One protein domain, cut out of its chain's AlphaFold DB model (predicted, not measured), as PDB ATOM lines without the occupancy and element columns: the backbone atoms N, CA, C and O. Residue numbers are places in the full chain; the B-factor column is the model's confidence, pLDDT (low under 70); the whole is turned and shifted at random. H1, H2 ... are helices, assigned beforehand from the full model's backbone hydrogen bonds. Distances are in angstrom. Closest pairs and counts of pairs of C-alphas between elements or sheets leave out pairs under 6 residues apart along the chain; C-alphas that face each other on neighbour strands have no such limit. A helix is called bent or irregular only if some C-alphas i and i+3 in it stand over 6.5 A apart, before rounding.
ATOM      1  N   THR A  50      80.297 -86.683   1.456       84.44
ATOM      2  CA  THR A  50      79.126 -85.880   1.812       84.44
ATOM      3  C   THR A  50      79.507 -84.407   1.938       84.44
ATOM      4  O   THR A  50      80.491 -84.116   2.613       84.44
ATOM      5  N   PRO A  51      78.708 -83.467   1.404       83.00
ATOM      6  CA  PRO A  51      77.331 -83.632   0.927       83.00
ATOM      7  C   PRO A  51      77.210 -84.110  -0.531       83.00
ATOM      8  O   PRO A  51      78.119 -83.938  -1.333       83.00
ATOM      9  N   CYS A  52      76.025 -84.612  -0.910       85.75
ATOM     10  CA  CYS A  52      75.645 -84.851  -2.313       85.75
ATOM     11  C   CYS A  52      75.282 -83.543  -3.044       85.75
ATOM     12  O   CYS A  52      74.231 -83.432  -3.670       85.75
ATOM     13  N   SER A  53      76.119 -82.522  -2.879       86.12
ATOM     14  CA  SER A  53      75.967 -81.176  -3.428       86.12
ATOM     15  C   SER A  53      77.348 -80.671  -3.849       86.12
ATOM     16  O   SER A  53      78.288 -81.458  -3.978       86.12
ATOM     17  N   PHE A  54      77.486 -79.369  -4.070       84.44
ATOM     18  CA  PHE A  54      78.783 -78.775  -4.342       84.44
ATOM     19  C   PHE A  54      79.795 -79.106  -3.242       84.44
ATOM     20  O   PHE A  54      79.496 -79.035  -2.050       84.44
ATOM     21  N   SER A  55      80.989 -79.494  -3.679       81.19
ATOM     22  CA  SER A  55      82.134 -79.803  -2.834       81.19
ATOM     23  C   SER A  55      82.577 -78.572  -2.042       81.19
ATOM     24  O   SER A  55      82.321 -77.431  -2.440       81.19
ATOM     25  N   GLN A  56      83.333 -78.800  -0.971       76.75
ATOM     26  CA  GLN A  56      83.935 -77.727  -0.174       76.75
ATOM     27  C   GLN A  56      84.929 -76.875  -0.987       76.75
ATOM     28  O   GLN A  56      85.233 -75.748  -0.606       76.75
ATOM     29  N   GLN A  57      85.399 -77.393  -2.123       76.56
ATOM     30  CA  GLN A  57      86.315 -76.748  -3.057       76.56
ATOM     31  C   GLN A  57      85.617 -75.768  -4.019       76.56
ATOM     32  O   GLN A  57      86.299 -75.043  -4.743       76.56
ATOM     33  N   GLY A  58      84.278 -75.708  -4.040       80.00
ATOM     34  CA  GLY A  58      83.520 -74.678  -4.757       80.00
ATOM     35  C   GLY A  58      82.331 -75.182  -5.595       80.00
ATOM     36  O   GLY A  58      82.152 -76.389  -5.790       80.00
ATOM     37  N   PRO A  59      81.523 -74.249  -6.144       79.00
ATOM     38  CA  PRO A  59      80.218 -74.512  -6.765       79.00
ATOM     39  C   PRO A  59      80.263 -75.141  -8.170       79.00
ATOM     40  O   PRO A  59      79.311 -75.027  -8.932       79.00
ATOM     41  N   SER A  60      81.355 -75.807  -8.543       80.75
ATOM     42  CA  SER A  60      81.493 -76.466  -9.854       80.75
ATOM     43  C   SER A  60      81.778 -77.964  -9.759       80.75
ATOM     44  O   SER A  60      81.779 -78.647 -10.783       80.75
ATOM     45  N   ARG A  61      82.043 -78.479  -8.558       80.56
ATOM     46  CA  ARG A  61      82.435 -79.872  -8.337       80.56
ATOM     47  C   ARG A  61      81.489 -80.526  -7.359       80.56
ATOM     48  O   ARG A  61      81.066 -79.882  -6.407       80.56
ATOM     49  N   ILE A  62      81.167 -81.793  -7.586       88.19
ATOM     50  CA  ILE A  62      80.320 -82.591  -6.699       88.19
ATOM     51  C   ILE A  62      81.161 -83.787  -6.268       88.19
ATOM     52  O   ILE A  62      81.306 -84.742  -7.030       88.19
ATOM     53  N   ALA A  63      81.714 -83.719  -5.055       84.69
ATOM     54  CA  ALA A  63      82.657 -84.720  -4.557       84.69
ATOM     55  C   ALA A  63      82.030 -86.125  -4.530       84.69
ATOM     56  O   ALA A  63      82.655 -87.093  -4.949       84.69
ATOM     57  N   SER A  64      80.753 -86.251  -4.155       88.06
ATOM     58  CA  SER A  64      80.052 -87.543  -4.188       88.06
ATOM     59  C   SER A  64      80.003 -88.177  -5.586       88.06
ATOM     60  O   SER A  64      80.188 -89.385  -5.727       88.06
ATOM     61  N   ALA A  65      79.766 -87.376  -6.629       88.06
ATOM     62  CA  ALA A  65      79.693 -87.852  -8.011       88.06
ATOM     63  C   ALA A  65      81.075 -88.260  -8.539       88.06
ATOM     64  O   ALA A  65      81.202 -89.185  -9.339       88.06
ATOM     65  N   GLU A  66      82.110 -87.576  -8.071       86.56
ATOM     66  CA  GLU A  66      83.507 -87.854  -8.375       86.56
ATOM     67  C   GLU A  66      83.982 -89.164  -7.739       86.56
ATOM     68  O   GLU A  66      84.548 -89.995  -8.441       86.56
ATOM     69  N   TRP A  67      83.644 -89.426  -6.472       86.06
ATOM     70  CA  TRP A  67      83.885 -90.727  -5.830       86.06
ATOM     71  C   TRP A  67      83.226 -91.884  -6.586       86.06
ATOM     72  O   TRP A  67      83.858 -92.918  -6.808       86.06
ATOM     73  N   LEU A  68      81.975 -91.703  -7.027       89.19
ATOM     74  CA  LEU A  68      81.266 -92.718  -7.809       89.19
ATOM     75  C   LEU A  68      81.945 -92.977  -9.161       89.19
ATOM     76  O   LEU A  68      82.102 -94.131  -9.559       89.19
ATOM     77  N   ARG A  69      82.374 -91.914  -9.852       88.06
ATOM     78  CA  ARG A  69      83.119 -92.019 -11.112       88.06
ATOM     79  C   ARG A  69      84.439 -92.768 -10.914       88.06
ATOM     80  O   ARG A  69      84.727 -93.677 -11.685       88.06
ATOM     81  N   THR A  70      85.208 -92.422  -9.883       86.94
ATOM     82  CA  THR A  70      86.476 -93.089  -9.543       86.94
ATOM     83  C   THR A  70      86.263 -94.584  -9.314       86.94
ATOM     84  O   THR A  70      86.909 -95.393  -9.968       86.94
ATOM     85  N   ALA A  71      85.306 -94.965  -8.462       89.50
ATOM     86  CA  ALA A  71      85.037 -96.374  -8.175       89.50
ATOM     87  C   ALA A  71      84.597 -97.159  -9.423       89.50
ATOM     88  O   ALA A  71      85.016 -98.297  -9.619       89.50
ATOM     89  N   PHE A  72      83.778 -96.551 -10.290       90.75
ATOM     90  CA  PHE A  72      83.377 -97.175 -11.549       90.75
ATOM     91  C   PHE A  72      84.572 -97.423 -12.476       90.75
ATOM     92  O   PHE A  72      84.709 -98.521 -13.008       90.75
ATOM     93  N   HIS A  73      85.434 -96.423 -12.674       89.81
ATOM     94  CA  HIS A  73      86.556 -96.550 -13.605       89.81
ATOM     95  C   HIS A  73      87.692 -97.441 -13.092       89.81
ATOM     96  O   HIS A  73      88.414 -97.980 -13.927       89.81
ATOM     97  N   ASP A  74      87.831 -97.615 -11.776       90.25
ATOM     98  CA  ASP A  74      88.730 -98.610 -11.174       90.25
ATOM     99  C   ASP A  74      88.200-100.016 -11.499       90.25
ATOM    100  O   ASP A  74      88.842-100.806 -12.186       90.25
ATOM    101  N   MET A  75      86.921-100.255 -11.182       91.81
ATOM    102  CA  MET A  75      86.251-101.534 -11.419       91.81
ATOM    103  C   MET A  75      86.193-101.968 -12.884       91.81
ATOM    104  O   MET A  75      86.256-103.164 -13.177       91.81
ATOM    105  N   ALA A  76      86.002-101.022 -13.804       91.19
ATOM    106  CA  ALA A  76      85.668-101.309 -15.196       91.19
ATOM    107  C   ALA A  76      86.780-102.038 -15.971       91.19
ATOM    108  O   ALA A  76      86.492-102.658 -16.994       91.19
ATOM    109  N   THR A  77      88.031-101.984 -15.507       88.00
ATOM    110  CA  THR A  77      89.162-102.684 -16.142       88.00
ATOM    111  C   THR A  77      89.225-104.171 -15.783       88.00
ATOM    112  O   THR A  77      89.966-104.921 -16.423       88.00
ATOM    113  N   GLY A  78      88.428-104.612 -14.801       93.00
ATOM    114  CA  GLY A  78      88.402-105.984 -14.309       93.00
ATOM    115  C   GLY A  78      88.042-107.005 -15.389       93.00
ATOM    116  O   GLY A  78      86.969-106.955 -15.992       93.00
ATOM    117  N   SER A  79      88.920-107.987 -15.598       93.25
ATOM    118  CA  SER A  79      88.719-109.068 -16.568       93.25
ATOM    119  C   SER A  79      88.934-110.441 -15.940       93.25
ATOM    120  O   SER A  79      90.016-110.758 -15.452       93.25
ATOM    121  N   ILE A  80      87.922-111.309 -16.032       94.69
ATOM    122  CA  ILE A  80      88.007-112.702 -15.554       94.69
ATOM    123  C   ILE A  80      88.977-113.560 -16.376       94.69
ATOM    124  O   ILE A  80      89.438-114.592 -15.899       94.69
ATOM    125  N   TYR A  81      89.272-113.155 -17.615       95.81
ATOM    126  CA  TYR A  81      90.135-113.911 -18.521       95.81
ATOM    127  C   TYR A  81      91.618-113.656 -18.246       95.81
ATOM    128  O   TYR A  81      92.432-114.559 -18.410       95.81
ATOM    129  N   THR A  82      91.969-112.432 -17.842       94.38
ATOM    130  CA  THR A  82      93.350-112.049 -17.506       94.38
ATOM    131  C   THR A  82      93.607-112.038 -16.001       94.38
ATOM    132  O   THR A  82      94.758-112.153 -15.595       94.38
ATOM    133  N   GLY A  83      92.561-111.915 -15.178       91.75
ATOM    134  CA  GLY A  83      92.670-111.771 -13.725       91.75
ATOM    135  C   GLY A  83      93.249-110.424 -13.283       91.75
ATOM    136  O   GLY A  83      93.812-110.346 -12.198       91.75
ATOM    137  N   ILE A  84      93.165-109.392 -14.129       90.88
ATOM    138  CA  ILE A  84      93.748-108.058 -13.900       90.88
ATOM    139  C   ILE A  84      92.621-107.022 -13.778       90.88
ATOM    140  O   ILE A  84      91.613-107.143 -14.481       90.88
ATOM    141  N   GLY A  85      92.828-106.009 -12.929       90.44
ATOM    142  CA  GLY A  85      91.913-104.887 -12.690       90.44
ATOM    143  C   GLY A  85      90.820-105.199 -11.665       90.44
ATOM    144  O   GLY A  85      90.825-106.255 -11.027       90.44
ATOM    145  N   GLY A  86      89.836-104.304 -11.544       92.12
ATOM    146  CA  GLY A  86      88.736-104.423 -10.581       92.12
ATOM    147  C   GLY A  86      88.815-103.357  -9.486       92.12
ATOM    148  O   GLY A  86      89.193-102.230  -9.759       92.12
ATOM    149  N   LEU A  87      88.413-103.688  -8.253       92.00
ATOM    150  CA  LEU A  87      88.481-102.750  -7.119       92.00
ATOM    151  C   LEU A  87      89.848-102.868  -6.440       92.00
ATOM    152  O   LEU A  87      89.959-103.449  -5.358       92.00
ATOM    153  N   ASP A  88      90.901-102.400  -7.092       91.94
ATOM    154  CA  ASP A  88      92.276-102.547  -6.603       91.94
ATOM    155  C   ASP A  88      93.018-101.212  -6.445       91.94
ATOM    156  O   ASP A  88      94.188-101.203  -6.059       91.94
ATOM    157  N   ALA A  89      92.327-100.088  -6.661       89.06
ATOM    158  CA  ALA A  89      92.877 -98.738  -6.642       89.06
ATOM    159  C   ALA A  89      93.985 -98.500  -7.686       89.06
ATOM    160  O   ALA A  89      94.755 -97.536  -7.560       89.06
ATOM    161  N   SER A  90      94.069 -99.333  -8.731       88.56
ATOM    162  CA  SER A  90      95.024 -99.152  -9.825       88.56
ATOM    163  C   SER A  90      94.762 -97.878 -10.619       88.56
ATOM    164  O   SER A  90      95.688 -97.351 -11.239       88.56
ATOM    165  N   LEU A  91      93.543 -97.322 -10.552       86.69
ATOM    166  CA  LEU A  91      93.142 -96.151 -11.326       86.69
ATOM    167  C   LEU A  91      94.082 -94.950 -11.161       86.69
ATOM    168  O   LEU A  91      94.272 -94.204 -12.119       86.69
ATOM    169  N   VAL A  92      94.726 -94.782  -9.997       82.12
ATOM    170  CA  VAL A  92      95.720 -93.714  -9.743       82.12
ATOM    171  C   VAL A  92      96.892 -93.769 -10.736       82.12
ATOM    172  O   VAL A  92      97.456 -92.736 -11.096       82.12
ATOM    173  N   PHE A  93      97.234 -94.961 -11.219       85.19
ATOM    174  CA  PHE A  93      98.318 -95.198 -12.173       85.19
ATOM    175  C   PHE A  93      97.842 -95.204 -13.636       85.19
ATOM    176  O   PHE A  93      98.662 -95.267 -14.550       85.19
ATOM    177  N   GLU A  94      96.533 -95.093 -13.878       81.50
ATOM    178  CA  GLU A  94      95.908 -95.240 -15.199       81.50
ATOM    179  C   GLU A  94      95.411 -93.912 -15.801       81.50
ATOM    180  O   GLU A  94      94.786 -93.892 -16.863       81.50
ATOM    181  N   LEU A  95      95.693 -92.784 -15.145       76.62
ATOM    182  CA  LEU A  95      95.164 -91.457 -15.499       76.62
ATOM    183  C   LEU A  95      95.751 -90.871 -16.799       76.62
ATOM    184  O   LEU A  95      95.265 -89.852 -17.280       76.62
ATOM    185  N   GLY A  96      96.789 -91.495 -17.365       67.31
ATOM    186  CA  GLY A  96      97.486 -91.030 -18.572       67.31
ATOM    187  C   GLY A  96      96.936 -91.552 -19.907       67.31
ATOM    188  O   GLY A  96      97.464 -91.170 -20.948       67.31
ATOM    189  N   GLY A  97      95.929 -92.432 -19.898       65.19
ATOM    190  CA  GLY A  97      95.347 -93.022 -21.114       65.19
ATOM    191  C   GLY A  97      94.238 -92.182 -21.765       65.19
ATOM    192  O   GLY A  97      93.616 -91.357 -21.099       65.19
ATOM    193  N   ASP A  98      94.014 -92.422 -23.062       58.78
ATOM    194  CA  ASP A  98      92.916 -92.041 -23.978       58.78
ATOM    195  C   ASP A  98      91.786 -91.131 -23.447       58.78
ATOM    196  O   ASP A  98      90.618 -91.478 -23.555       58.78
ATOM    197  N   GLY A  99      92.087 -89.951 -22.898       59.06
ATOM    198  CA  GLY A  99      91.142 -88.848 -22.647       59.06
ATOM    199  C   GLY A  99      90.030 -89.060 -21.603       59.06
ATOM    200  O   GLY A  99      89.640 -88.110 -20.925       59.06
ATOM    201  N   GLU A 100      89.525 -90.279 -21.436       64.19
ATOM    202  CA  GLU A 100      88.329 -90.618 -20.662       64.19
ATOM    203  C   GLU A 100      88.564 -90.466 -19.154       64.19
ATOM    204  O   GLU A 100      87.706 -89.968 -18.423       64.19
ATOM    205  N   LYS A 101      89.777 -90.791 -18.691       69.31
ATOM    206  CA  LYS A 101      90.165 -90.768 -17.270       69.31
ATOM    207  C   LYS A 101      90.738 -89.420 -16.806       69.31
ATOM    208  O   LYS A 101      90.972 -89.236 -15.613       69.31
ATOM    209  N   ILE A 102      90.891 -88.437 -17.702       64.81
ATOM    210  CA  ILE A 102      91.467 -87.113 -17.382       64.81
ATOM    211  C   ILE A 102      90.638 -86.375 -16.319       64.81
ATOM    212  O   ILE A 102      91.190 -85.714 -15.440       64.81
ATOM    213  N   SER A 103      89.310 -86.523 -16.346       61.09
ATOM    214  CA  SER A 103      88.419 -85.892 -15.359       61.09
ATOM    215  C   SER A 103      88.469 -86.533 -13.960       61.09
ATOM    216  O   SER A 103      87.953 -85.955 -13.003       61.09
ATOM    217  N   VAL A 104      89.107 -87.703 -13.813       69.12
ATOM    218  CA  VAL A 104      89.228 -88.434 -12.539       69.12
ATOM    219  C   VAL A 104      90.373 -87.890 -11.679       69.12
ATOM    220  O   VAL A 104      90.285 -87.946 -10.456       69.12
ATOM    221  N   LEU A 105      91.400 -87.264 -12.270       61.34
ATOM    222  CA  LEU A 105      92.543 -86.698 -11.531       61.34
ATOM    223  C   LEU A 105      92.101 -85.692 -10.450       61.34
ATOM    224  O   LEU A 105      92.631 -85.695  -9.342       61.34
ATOM    225  N   ALA A 106      91.077 -84.888 -10.744       57.00
ATOM    226  CA  ALA A 106      90.496 -83.955  -9.781       57.00
ATOM    227  C   ALA A 106      89.836 -84.675  -8.589       57.00
ATOM    228  O   ALA A 106      89.819 -84.146  -7.487       57.00
ATOM    229  N   SER A 107      89.309 -85.884  -8.794       58.59
ATOM    230  CA  SER A 107      88.601 -86.677  -7.778       58.59
ATOM    231  C   SER A 107      89.551 -87.352  -6.777       58.59
ATOM    232  O   SER A 107      89.131 -87.694  -5.677       58.59
ATOM    233  N   ILE A 108      90.811 -87.566  -7.172       59.81
ATOM    234  CA  ILE A 108      91.838 -88.284  -6.394       59.81
ATOM    235  C   ILE A 108      92.696 -87.319  -5.558       59.81
ATOM    236  O   ILE A 108      93.227 -87.707  -4.519       59.81
ATOM    237  N   LEU A 109      92.820 -86.059  -5.985       50.69
ATOM    238  CA  LEU A 109      93.553 -85.021  -5.262       50.69
ATOM    239  C   LEU A 109      92.562 -84.083  -4.537       50.69
ATOM    240  O   LEU A 109      91.639 -83.589  -5.188       50.69
TER     241      LEU A 109
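This is residues 50 to 109 of the 110 residues of an uncharacterized protein of Aspergillus tanneri (UniProt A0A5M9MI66). One straight helix, H1, makes the backbone of a long, loosely built shape, and two short helices, H2 and H3, pack on one side of it, H2 near its last residues and H3 nearer its first. A loop of residues 50 to 62 lies at one end of H1, and beyond the other end the long link of residues 76 to 89 runs out and folds back, with residues 79 to 84 sticking out. The printed part has 60 residues with three named helices, in the order H1, H2, H3, and no named strand; the class is all helix, though only 24 of the 60 residues are in named elements. The whole is only just loose, close to compact, with a radius of gyration of the C-alphas of 12.9 A, and its outline is only just elongated, spanning 42 by 21 by 14 A.

Residues 50 to 62 hold no named element and come before H1, residues 63 to 75. A long link of 14 residues joins H1 to H2, residues 90 to 93. H1 touches H2 with residues 70 to 74 alone, and their closest C-alphas, those of Asp 74 and Leu 91, are 5.1 A apart. A short link of 8 residues joins H2 to H3, residues 102 to 108. H2 and H3 are close but not clearly touching, their closest C-alphas being those of Val 92 and Ile 108 at 7.5 A. H3 touches H1, and their closest C-alphas, those of Glu 66 and Ser 107, are 5.3 A apart. H1 and H3 run opposite ways at a steep tilt of 68 degrees, only just short of about perpendicular. Each O i to N i+4 pair of H1 is within hydrogen-bond range, H2 is too short for such a pair, and H3 has 1 of 3 within range, beside 2 of 4 O i to N i+3 pairs.

H1, Ala 63 to Met 75, begins with C-alpha 63 at (82.657, -84.720, -4.557) and measures 18.5 A from first to last C-alpha. H2, Ser 90 to Phe 93, measures 5.7 A and begins with C-alpha 90 at (95.024, -99.152, -9.825). H3, Ile 102 to Ile 108, measures 11.1 A and ends with C-alpha 108 at (91.838, -88.284, -6.394). H3 is neither bent nor irregular, but only just: C-alphas 103 and 106 are 6.3 A apart.

The two C-alphas farthest apart are those of Pro 59 and Tyr 81, at 42.3 A. The printed part has no cut. The model's mean pLDDT over the printed part is 81.2, and residues 96 to 109 are under 70.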